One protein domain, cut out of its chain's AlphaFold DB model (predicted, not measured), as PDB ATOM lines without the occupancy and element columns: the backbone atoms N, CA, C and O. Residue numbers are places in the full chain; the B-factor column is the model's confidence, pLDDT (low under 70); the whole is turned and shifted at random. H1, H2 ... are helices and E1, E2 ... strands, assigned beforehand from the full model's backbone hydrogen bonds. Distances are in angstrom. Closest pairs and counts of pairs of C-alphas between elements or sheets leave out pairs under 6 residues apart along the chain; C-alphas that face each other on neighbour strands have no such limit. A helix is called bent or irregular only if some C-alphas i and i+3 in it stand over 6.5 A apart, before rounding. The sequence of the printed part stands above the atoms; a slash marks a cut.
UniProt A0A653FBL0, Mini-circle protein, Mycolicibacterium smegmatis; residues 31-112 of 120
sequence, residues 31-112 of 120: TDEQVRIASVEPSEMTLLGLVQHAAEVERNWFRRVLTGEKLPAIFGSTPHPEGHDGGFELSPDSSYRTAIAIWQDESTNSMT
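Overview. This is residues 31 to 112 of the 120 residues of the protein "Mini-circle protein" of Mycolicibacterium smegmatis (UniProt A0A653FBL0). A small two-stranded hairpin, E1 and E2, sits at one end of a pair of helices, H1 and H2, which lie side by side and run the same way. Between the two helices the chain folds back through a long loop, residues 67 to 95, which returns from the far end of H1 to the end of the pair nearer the hairpin, where H2 starts. Look through the 82 printed residues and you will find two named strands followed by two named helices, in the order E1, E2, H1, H2; the sheet's order is E1 - E2, antiparallel. The class is mostly helix, and the whole is compact, with a radius of gyration of the C-alphas of 12.9 A and spans of 37 by 28 by 20 A.

Along the chain. Find C-alpha 38 at (40.338, 9.473, 56.094); there E1, residues 38 to 40, begins, 5.7 A from first to last C-alpha. E2, residues 43 to 46, measures 8.5 A. At C-alpha 47, at (46.377, 10.635, 51.311), H1 begins; it holds residues 47 to 66 and is 26.8 A long. H1 is neither bent nor irregular, but only just: C-alphas 62 and 65 are 6.1 A apart. H2, residues 96 to 110, is 20.9 A long and ends at C-alpha 110, at (57.331, 7.170, 32.942).

Arrangement. Start at the hairpin of E1 and E2, antiparallel neighbours with 131 degrees between their directions. Across it, N 39 and O 45 are within hydrogen-bond range at 2.9 A, and so are N 43 and O 40, also at 2.9 A. The C-alphas of Ala 38 and Thr 46 face each other at 4.6 A. From E2 a tight link, with 0 residues between, leads into H1. The closest C-alphas of E1 and H1 are those of Ser 39 and Leu 47, 7.6 A apart. H1 and H2 touch, their closest C-alphas being those of Ala 55 and Trp 103 at 4.2 A. They run the same way at a shallow tilt of 24 degrees. H2 is apart from both E1 and E2. In H2 every O i to N i+4 pair is within hydrogen-bond range; in H1, 14 of 16 are.

Size, cuts and confidence. The two C-alphas farthest apart are those of Glu 41 and Thr 112, 38.9 A. The printed part runs from 31 to 112 without a cut. The link from E1 to E2 is tight, and the link from H1 to H2, 29 residues, is long. The mean pLDDT of the printed part is 86.7; look for values under 70 at residues 77 to 85 and at residue 112.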
ATOM      1  N   THR A  31      52.510  14.862  58.819       95.25
ATOM      2  CA  THR A  31      53.068  13.694  59.506       95.25
ATOM      3  C   THR A  31      52.517  12.397  58.915       95.25
ATOM      4  O   THR A  31      51.454  12.388  58.293       95.25
ATOM      5  N   ASP A  32      53.215  11.283  59.155       93.19
ATOM      6  CA  ASP A  32      52.772   9.952  58.712       93.19
ATOM      7  C   ASP A  32      51.386   9.580  59.274       93.19
ATOM      8  O   ASP A  32      50.587   8.959  58.582       93.19
ATOM      9  N   GLU A  33      51.062  10.037  60.487       94.06
ATOM     10  CA  GLU A  33      49.735   9.848  61.082       94.06
ATOM     11  C   GLU A  33      48.660  10.654  60.342       94.06
ATOM     12  O   GLU A  33      47.602  10.134  60.007       94.06
ATOM     13  N   GLN A  34      48.935  11.919  60.013       95.94
ATOM     14  CA  GLN A  34      47.959  12.786  59.346       95.94
ATOM     15  C   GLN A  34      47.583  12.295  57.948       95.94
ATOM     16  O   GLN A  34      46.424  12.407  57.557       95.94
ATOM     17  N   VAL A  35      48.528  11.728  57.197       96.12
ATOM     18  CA  VAL A  35      48.237  11.196  55.855       96.12
ATOM     19  C   VAL A  35      47.435   9.891  55.875       96.12
ATOM     20  O   VAL A  35      46.942   9.485  54.823       96.12
ATOM     21  N   ARG A  36      47.273   9.248  57.042       94.44
ATOM     22  CA  ARG A  36      46.419   8.061  57.250       94.44
ATOM     23  C   ARG A  36      44.995   8.405  57.662       94.44
ATOM     24  O   ARG A  36      44.157   7.512  57.727       94.44
ATOM     25  N   ILE A  37      44.716   9.669  57.954       94.12
ATOM     26  CA  ILE A  37      43.371  10.094  58.320       94.12
ATOM     27  C   ILE A  37      42.506  10.084  57.058       94.12
ATOM     28  O   ILE A  37      42.894  10.622  56.016       94.12
ATOM     29  N   ALA A  38      41.337   9.451  57.153       93.50
ATOM     30  CA  ALA A  38      40.338   9.473  56.094       93.50
ATOM     31  C   ALA A  38      39.904  10.916  55.804       93.50
ATOM     32  O   ALA A  38      39.673  11.713  56.714       93.50
ATOM     33  N   SER A  39      39.802  11.263  54.523       88.88
ATOM     34  CA  SER A  39      39.608  12.659  54.111       88.88
ATOM     35  C   SER A  39      38.221  13.194  54.480       88.88
ATOM     36  O   SER A  39      38.076  14.384  54.758       88.88
ATOM     37  N   VAL A  40      37.198  12.331  54.448       91.19
ATOM     38  CA  VAL A  40      35.813  12.654  54.813       91.19
ATOM     39  C   VAL A  40      34.993  11.370  54.977       91.19
ATOM     40  O   VAL A  40      35.075  10.478  54.140       91.19
ATOM     41  N   GLU A  41      34.148  11.282  56.002       88.56
ATOM     42  CA  GLU A  41      33.174  10.187  56.136       88.56
ATOM     43  C   GLU A  41      32.088  10.260  55.038       88.56
ATOM     44  O   GLU A  41      31.620  11.363  54.730       88.56
ATOM     45  N   PRO A  42      31.640   9.132  54.444       91.00
ATOM     46  CA  PRO A  42      31.960   7.732  54.768       91.00
ATOM     47  C   PRO A  42      33.127   7.145  53.945       91.00
ATOM     48  O   PRO A  42      33.228   5.932  53.782       91.00
ATOM     49  N   SER A  43      33.950   7.985  53.313       88.19
ATOM     50  CA  SER A  43      35.038   7.522  52.453       88.19
ATOM     51  C   SER A  43      36.247   7.100  53.282       88.19
ATOM     52  O   SER A  43      36.786   7.892  54.046       88.19
ATOM     53  N   GLU A  44      36.754   5.894  53.040       87.94
ATOM     54  CA  GLU A  44      38.002   5.397  53.641       87.94
ATOM     55  C   GLU A  44      39.265   5.949  52.943       87.94
ATOM     56  O   GLU A  44      40.384   5.524  53.222       87.94
ATOM     57  N   MET A  45      39.117   6.901  52.013       90.69
ATOM     58  CA  MET A  45      40.229   7.425  51.224       90.69
ATOM     59  C   MET A  45      41.158   8.312  52.060       90.69
ATOM     60  O   MET A  45      40.785   9.386  52.546       90.69
ATOM     61  N   THR A  46      42.414   7.887  52.138       94.56
ATOM     62  CA  THR A  46      43.509   8.581  52.820       94.56
ATOM     63  C   THR A  46      44.511   9.126  51.799       94.56
ATOM     64  O   THR A  46      44.604   8.626  50.674       94.56
ATOM     65  N   LEU A  47      45.301  10.135  52.177       96.12
ATOM     66  CA  LEU A  47      46.377  10.635  51.311       96.12
ATOM     67  C   LEU A  47      47.472   9.583  51.104       96.12
ATOM     68  O   LEU A  47      48.006   9.471  50.003       96.12
ATOM     69  N   LEU A  48      47.779   8.782  52.131       95.94
ATOM     70  CA  LEU A  48      48.738   7.687  52.011       95.94
ATOM     71  C   LEU A  48      48.273   6.643  50.990       95.94
ATOM     72  O   LEU A  48      49.062   6.252  50.130       95.94
ATOM     73  N   GLY A  49      47.001   6.241  51.051       94.56
ATOM     74  CA  GLY A  49      46.420   5.308  50.085       94.56
ATOM     75  C   GLY A  49      46.422   5.897  48.677       94.56
ATOM     76  O   GLY A  49      46.808   5.238  47.722       94.56
ATOM     77  N   LEU A  50      46.113   7.188  48.533       94.94
ATOM     78  CA  LEU A  50      46.156   7.844  47.227       94.94
ATOM     79  C   LEU A  50      47.569   7.864  46.613       94.94
ATOM     80  O   LEU A  50      47.711   7.695  45.405       94.94
ATOM     81  N   VAL A  51      48.616   8.037  47.422       96.62
ATOM     82  CA  VAL A  51      50.015   7.990  46.957       96.62
ATOM     83  C   VAL A  51      50.438   6.570  46.574       96.62
ATOM     84  O   VAL A  51      51.090   6.386  45.546       96.62
ATOM     85  N   GLN A  52      50.055   5.563  47.362       95.25
ATOM     86  CA  GLN A  52      50.295   4.158  47.023       95.25
ATOM     87  C   GLN A  52      49.594   3.774  45.715       95.25
ATOM     88  O   GLN A  52      50.223   3.229  44.807       95.25
ATOM     89  N   HIS A  53      48.321   4.140  45.583       93.62
ATOM     90  CA  HIS A  53      47.548   3.942  44.366       93.62
ATOM     91  C   HIS A  53      48.167   4.653  43.156       93.62
ATOM     92  O   HIS A  53      48.313   4.056  42.091       93.62
ATOM     93  N   ALA A  54      48.614   5.903  43.308       95.31
ATOM     94  CA  ALA A  54      49.268   6.631  42.223       95.31
ATOM     95  C   ALA A  54      50.543   5.921  41.724       95.31
ATOM     96  O   ALA A  54      50.807   5.917  40.523       95.31
ATOM     97  N   ALA A  55      51.303   5.264  42.609       95.00
ATOM     98  CA  ALA A  55      52.440   4.439  42.200       95.00
ATOM     99  C   ALA A  55      52.015   3.229  41.346       95.00
ATOM    100  O   ALA A  55      52.672   2.924  40.347       95.00
ATOM    101  N   GLU A  56      50.916   2.551  41.706       93.00
ATOM    102  CA  GLU A  56      50.359   1.460  40.892       93.00
ATOM    103  C   GLU A  56      49.910   1.945  39.522       93.00
ATOM    104  O   GLU A  56      50.231   1.302  38.525       93.00
ATOM    105  N   VAL A  57      49.208   3.079  39.464       93.00
ATOM    106  CA  VAL A  57      48.713   3.672  38.215       93.00
ATOM    107  C   VAL A  57      49.874   3.990  37.270       93.00
ATOM    108  O   VAL A  57      49.828   3.622  36.093       93.00
ATOM    109  N   GLU A  58      50.951   4.607  37.772       94.88
ATOM    110  CA  GLU A  58      52.160   4.887  36.984       94.88
ATOM    111  C   GLU A  58      52.781   3.587  36.438       94.88
ATOM    112  O   GLU A  58      52.994   3.452  35.228       94.88
ATOM    113  N   ARG A  59      53.000   2.579  37.295       92.62
ATOM    114  CA  ARG A  59      53.552   1.281  36.868       92.62
ATOM    115  C   ARG A  59      52.640   0.572  35.868       92.62
ATOM    116  O   ARG A  59      53.126  -0.025  34.902       92.62
ATOM    117  N   ASN A  60      51.332   0.590  36.098       91.31
ATOM    118  CA  ASN A  60      50.358  -0.091  35.262       91.31
ATOM    119  C   ASN A  60      50.370   0.489  33.846       91.31
ATOM    120  O   ASN A  60      50.631  -0.235  32.887       91.31
ATOM    121  N   TRP A  61      50.184   1.800  33.706       91.44
ATOM    122  CA  TRP A  61      50.115   2.420  32.386       91.44
ATOM    123  C   TRP A  61      51.458   2.420  31.670       91.44
ATOM    124  O   TRP A  61      51.541   1.977  30.524       91.44
ATOM    125  N   PHE A  62      52.527   2.865  32.328       92.38
ATOM    126  CA  PHE A  62      53.796   3.053  31.634       92.38
ATOM    127  C   PHE A  62      54.565   1.758  31.435       92.38
ATOM    128  O   PHE A  62      55.122   1.545  30.361       92.38
ATOM    129  N   ARG A  63      54.556   0.853  32.414       91.00
ATOM    130  CA  ARG A  63      55.345  -0.378  32.321       91.00
ATOM    131  C   ARG A  63      54.503  -1.547  31.833       91.00
ATOM    132  O   ARG A  63      54.856  -2.172  30.832       91.00
ATOM    133  N   ARG A  64      53.347  -1.819  32.442       90.38
ATOM    134  CA  ARG A  64      52.534  -2.981  32.036       90.38
ATOM    135  C   ARG A  64      51.830  -2.777  30.693       90.38
ATOM    136  O   ARG A  64      51.914  -3.651  29.837       90.38
ATOM    137  N   VAL A  65      51.166  -1.640  30.485       89.44
ATOM    138  CA  VAL A  65      50.368  -1.386  29.274       89.44
ATOM    139  C   VAL A  65      51.237  -0.904  28.113       89.44
ATOM    140  O   VAL A  65      51.229  -1.529  27.054       89.44
ATOM    141  N   LEU A  66      52.000   0.183  28.287       88.88
ATOM    142  CA  LEU A  66      52.760   0.784  27.184       88.88
ATOM    143  C   LEU A  66      53.979  -0.049  26.765       88.88
ATOM    144  O   LEU A  66      54.233  -0.173  25.569       88.88
ATOM    145  N   THR A  67      54.721  -0.631  27.715       91.00
ATOM    146  CA  THR A  67      55.923  -1.434  27.395       91.00
ATOM    147  C   THR A  67      55.693  -2.948  27.418       91.00
ATOM    148  O   THR A  67      56.528  -3.702  26.920       91.00
ATOM    149  N   GLY A  68      54.556  -3.416  27.944       90.50
ATOM    150  CA  GLY A  68      54.227  -4.844  28.012       90.50
ATOM    151  C   GLY A  68      54.951  -5.621  29.118       90.50
ATOM    152  O   GLY A  68      54.946  -6.855  29.097       90.50
ATOM    153  N   GLU A  69      55.596  -4.941  30.071       91.56
ATOM    154  CA  GLU A  69      56.296  -5.593  31.180       91.56
ATOM    155  C   GLU A  69      55.323  -6.345  32.105       91.56
ATOM    156  O   GLU A  69      54.273  -5.840  32.502       91.56
ATOM    157  N   LYS A  70      55.698  -7.558  32.526       90.50
ATOM    158  CA  LYS A  70      54.925  -8.351  33.496       90.50
ATOM    159  C   LYS A  70      55.466  -8.135  34.903       90.50
ATOM    160  O   LYS A  70      56.292  -8.909  35.380       90.50
ATOM    161  N   LEU A  71      55.005  -7.072  35.551       88.75
ATOM    162  CA  LEU A  71      55.449  -6.691  36.892       88.75
ATOM    163  C   LEU A  71      54.364  -6.956  37.933       88.75
ATOM    164  O   LEU A  71      53.197  -6.664  37.659       88.75
ATOM    165  N   PRO A  72      54.729  -7.427  39.137       88.31
ATOM    166  CA  PRO A  72      53.782  -7.553  40.238       88.31
ATOM    167  C   PRO A  72      53.300  -6.176  40.715       88.31
ATOM    168  O   PRO A  72      53.895  -5.138  40.379       88.31
ATOM    169  N   ALA A  73      52.217  -6.171  41.495       86.44
ATOM    170  CA  ALA A  73      51.812  -5.005  42.277       86.44
ATOM    171  C   ALA A  73      52.950  -4.579  43.226       86.44
ATOM    172  O   ALA A  73      53.712  -5.408  43.723       86.44
ATOM    173  N   ILE A  74      53.101  -3.273  43.390       90.25
ATOM    174  CA  ILE A  74      53.881  -2.579  44.417       90.25
ATOM    175  C   ILE A  74      53.197  -2.719  45.782       90.25
ATOM    176  O   ILE A  74      53.850  -3.104  46.752       90.25
ATOM    177  N   PHE A  75      51.905  -2.393  45.854       87.25
ATOM    178  CA  PHE A  75      51.110  -2.317  47.073       87.25
ATOM    179  C   PHE A  75      49.882  -3.221  46.971       87.25
ATOM    180  O   PHE A  75      49.166  -3.223  45.973       87.25
ATOM    181  N   GLY A  76      49.636  -3.980  48.040       72.00
ATOM    182  CA  GLY A  76      48.555  -4.959  48.099       72.00
ATOM    183  C   GLY A  76      48.892  -6.267  47.374       72.00
ATOM    184  O   GLY A  76      49.434  -6.293  46.273       72.00
ATOM    185  N   SER A  77      48.565  -7.390  48.013       53.78
ATOM    186  CA  SER A  77      48.799  -8.736  47.464       53.78
ATOM    187  C   SER A  77      47.592  -9.292  46.705       53.78
ATOM    188  O   SER A  77      47.670 -10.385  46.143       53.78
ATOM    189  N   THR A  78      46.467  -8.576  46.710       54.84
ATOM    190  CA  THR A  78      45.180  -9.080  46.226       54.84
ATOM    191  C   THR A  78      44.732  -8.276  45.010       54.84
ATOM    192  O   THR A  78      44.440  -7.091  45.152       54.84
ATOM    193  N   PRO A  79      44.643  -8.896  43.820       53.94
ATOM    194  CA  PRO A  79      43.941  -8.301  42.693       53.94
ATOM    195  C   PRO A  79      42.511  -7.992  43.131       53.94
ATOM    196  O   PRO A  79      41.786  -8.892  43.563       53.94
ATOM    197  N   HIS A  80      42.112  -6.726  43.070       55.06
ATOM    198  CA  HIS A  80      40.752  -6.364  43.431       55.06
ATOM    199  C   HIS A  80      39.806  -6.884  42.319       55.06
ATOM    200  O   HIS A  80      40.125  -6.689  41.143       55.06
ATOM    201  N   PRO A  81      38.687  -7.579  42.630       51.00
ATOM    202  CA  PRO A  81      37.898  -8.308  41.629       51.00
ATOM    203  C   PRO A  81      37.371  -7.453  40.471       51.00
ATOM    204  O   PRO A  81      37.218  -7.973  39.370       51.00
ATOM    205  N   GLU A  82      37.150  -6.154  40.699       58.94
ATOM    206  CA  GLU A  82      36.677  -5.207  39.673       58.94
ATOM    207  C   GLU A  82      37.823  -4.511  38.901       58.94
ATOM    208  O   GLU A  82      37.578  -3.629  38.083       58.94
ATOM    209  N   GLY A  83      39.089  -4.887  39.130       53.69
ATOM    210  CA  GLY A  83      40.216  -4.494  38.270       53.69
ATOM    211  C   GLY A  83      40.793  -3.084  38.457       53.69
ATOM    212  O   GLY A  83      41.668  -2.697  37.690       53.69
ATOM    213  N   HIS A  84      40.355  -2.320  39.457       59.25
ATOM    214  CA  HIS A  84      41.054  -1.117  39.931       59.25
ATOM    215  C   HIS A  84      42.514  -1.419  40.299       59.25
ATOM    216  O   HIS A  84      42.803  -2.391  41.005       59.25
ATOM    217  N   ASP A  85      43.406  -0.541  39.833       62.81
ATOM    218  CA  ASP A  85      44.800  -0.470  40.259       62.81
ATOM    219  C   ASP A  85      44.785  -0.349  41.796       62.81
ATOM    220  O   ASP A  85      44.091   0.508  42.335       62.81
ATOM    221  N   GLY A  86      45.403  -1.280  42.524       71.00
ATOM    222  CA  GLY A  86      45.270  -1.375  43.986       71.00
ATOM    223  C   GLY A  86      45.914  -0.206  44.740       71.00
ATOM    224  O   GLY A  86      46.169   0.862  44.186       71.00
ATOM    225  N   GLY A  87      46.221  -0.411  46.020       74.81
ATOM    226  CA  GLY A  87      47.021   0.539  46.802       74.81
ATOM    227  C   GLY A  87      46.214   1.554  47.605       74.81
ATOM    228  O   GLY A  87      46.805   2.437  48.206       74.81
ATOM    229  N   PHE A  88      44.889   1.426  47.678       85.56
ATOM    230  CA  PHE A  88      44.112   2.177  48.671       85.56
ATOM    231  C   PHE A  88      44.142   1.504  50.049       85.56
ATOM    232  O   PHE A  88      44.032   2.184  51.070       85.56
ATOM    233  N   GLU A  89      44.329   0.183  50.093       84.75
ATOM    234  CA  GLU A  89      44.367  -0.593  51.326       84.75
ATOM    235  C   GLU A  89      45.710  -0.438  52.044       84.75
ATOM    236  O   GLU A  89      46.747  -0.960  51.625       84.75
ATOM    237  N   LEU A  90      45.683   0.245  53.186       87.06
ATOM    238  CA  LEU A  90      46.874   0.453  53.995       87.06
ATOM    239  C   LEU A  90      47.193  -0.772  54.856       87.06
ATOM    240  O   LEU A  90      46.424  -1.160  55.732       87.06
ATOM    241  N   SER A  91      48.398  -1.319  54.687       86.12
ATOM    242  CA  SER A  91      49.014  -2.180  55.705       86.12
ATOM    243  C   SER A  91      49.441  -1.342  56.926       86.12
ATOM    244  O   SER A  91      49.889  -0.203  56.728       86.12
ATOM    245  N   PRO A  92      49.407  -1.890  58.158       84.75
ATOM    246  CA  PRO A  92      50.020  -1.263  59.332       84.75
ATOM    247  C   PRO A  92      51.484  -0.857  59.110       84.75
ATOM    248  O   PRO A  92      51.910   0.186  59.597       84.75
ATOM    249  N   ASP A  93      52.220  -1.624  58.300       86.00
ATOM    250  CA  ASP A  93      53.636  -1.387  57.985       86.00
ATOM    251  C   ASP A  93      53.855  -0.408  56.818       86.00
ATOM    252  O   ASP A  93      54.992  -0.142  56.422       86.00
ATOM    253  N   SER A  94      52.778   0.126  56.228       89.06
ATOM    254  CA  SER A  94      52.890   1.164  55.199       89.06
ATOM    255  C   SER A  94      53.672   2.351  55.755       89.06
ATOM    256  O   SER A  94      53.615   2.622  56.945       89.06
ATOM    257  N   SER A  95      54.380   3.098  54.917       91.81
ATOM    258  CA  SER A  95      55.009   4.354  55.328       91.81
ATOM    259  C   SER A  95      54.868   5.367  54.215       91.81
ATOM    260  O   SER A  95      55.142   5.047  53.055       91.81
ATOM    261  N   TYR A  96      54.503   6.598  54.567       94.56
ATOM    262  CA  TYR A  96      54.426   7.693  53.610       94.56
ATOM    263  C   TYR A  96      55.752   7.936  52.910       94.56
ATOM    264  O   TYR A  96      55.782   8.067  51.691       94.56
ATOM    265  N   ARG A  97      56.864   7.900  53.655       94.81
ATOM    266  CA  ARG A  97      58.211   8.074  53.094       94.81
ATOM    267  C   ARG A  97      58.527   7.025  52.027       94.81
ATOM    268  O   ARG A  97      59.117   7.353  51.004       94.81
ATOM    269  N   THR A  98      58.158   5.773  52.270       94.62
ATOM    270  CA  THR A  98      58.382   4.696  51.301       94.62
ATOM    271  C   THR A  98      57.454   4.851  50.099       94.62
ATOM    272  O   THR A  98      57.902   4.735  48.963       94.62
ATOM    273  N   ALA A  99      56.179   5.171  50.335       95.25
ATOM    274  CA  ALA A  99      55.189   5.336  49.278       95.25
ATOM    275  C   ALA A  99      55.526   6.497  48.331       95.25
ATOM    276  O   ALA A  99      55.513   6.312  47.116       95.25
ATOM    277  N   ILE A 100      55.894   7.668  48.868       96.38
ATOM    278  CA  ILE A 100      56.262   8.846  48.068       96.38
ATOM    279  C   ILE A 100      57.525   8.591  47.239       96.38
ATOM    280  O   ILE A 100      57.561   8.984  46.077       96.38
ATOM    281  N   ALA A 101      58.520   7.888  47.792       96.44
ATOM    282  CA  ALA A 101      59.741   7.544  47.065       96.44
ATOM    283  C   ALA A 101      59.445   6.601  45.890       96.44
ATOM    284  O   ALA A 101      59.837   6.884  44.763       96.44
ATOM    285  N   ILE A 102      58.677   5.532  46.127       96.25
ATOM    286  CA  ILE A 102      58.315   4.588  45.062       96.25
ATOM    287  C   ILE A 102      57.480   5.275  43.973       96.25
ATOM    288  O   ILE A 102      57.723   5.072  42.785       96.25
ATOM    289  N   TRP A 103      56.512   6.108  44.357       96.81
ATOM    290  CA  TRP A 103      55.702   6.840  43.387       96.81
ATOM    291  C   TRP A 103      56.537   7.821  42.544       96.81
ATOM    292  O   TRP A 103      56.332   7.919  41.332       96.81
ATOM    293  N   GLN A 104      57.508   8.514  43.147       95.81
ATOM    294  CA  GLN A 104      58.431   9.403  42.431       95.81
ATOM    295  C   GLN A 104      59.349   8.639  41.468       95.81
ATOM    296  O   GLN A 104      59.587   9.110  40.352       95.81
ATOM    297  N   ASP A 105      59.810   7.450  41.856       95.81
ATOM    298  CA  ASP A 105      60.605   6.580  40.987       95.81
ATOM    299  C   ASP A 105      59.790   6.115  39.770       95.81
ATOM    300  O   ASP A 105      60.247   6.240  38.633       95.81
ATOM    301  N   GLU A 106      58.553   5.644  39.969       95.00
ATOM    302  CA  GLU A 106      57.675   5.244  38.856       95.00
ATOM    303  C   GLU A 106      57.306   6.440  37.955       95.00
ATOM    304  O   GLU A 106      57.307   6.311  36.730       95.00
ATOM    305  N   SER A 107      57.100   7.629  38.535       93.50
ATOM    306  CA  SER A 107      56.857   8.874  37.783       93.50
ATOM    307  C   SER A 107      58.070   9.320  36.955       93.50
ATOM    308  O   SER A 107      57.927   9.881  35.872       93.50
ATOM    309  N   THR A 108      59.285   9.078  37.450       91.50
ATOM    310  CA  THR A 108      60.518   9.389  36.711       91.50
ATOM    311  C   THR A 108      60.731   8.386  35.579       91.50
ATOM    312  O   THR A 108      61.083   8.765  34.459       91.50
ATOM    313  N   ASN A 109      60.449   7.103  35.827       85.44
ATOM    314  CA  ASN A 109      60.515   6.064  34.802       85.44
ATOM    315  C   ASN A 109      59.535   6.338  33.655       85.44
ATOM    316  O   ASN A 109      59.895   6.154  32.491       85.44
ATOM    317  N   SER A 110      58.335   6.845  33.958       82.25
ATOM    318  CA  SER A 110      57.331   7.170  32.942       82.25
ATOM    319  C   SER A 110      57.711   8.330  32.017       82.25
ATOM    320  O   SER A 110      57.205   8.421  30.897       82.25
ATOM    321  N   MET A 111      58.646   9.188  32.433       73.50
ATOM    322  CA  MET A 111      59.187  10.274  31.610       73.50
ATOM    323  C   MET A 111      60.299   9.830  30.652       73.50
ATOM    324  O   MET A 111      60.671  10.590  29.753       73.50
ATOM    325  N   THR A 112      60.834   8.616  30.806       66.31
ATOM    326  CA  THR A 112      61.874   8.112  29.905       66.31
ATOM    327  C   THR A 112      61.240   7.753  28.558       66.31
ATOM    328  O   THR A 112      60.312   6.942  28.518       66.31
TER     329      THR A 112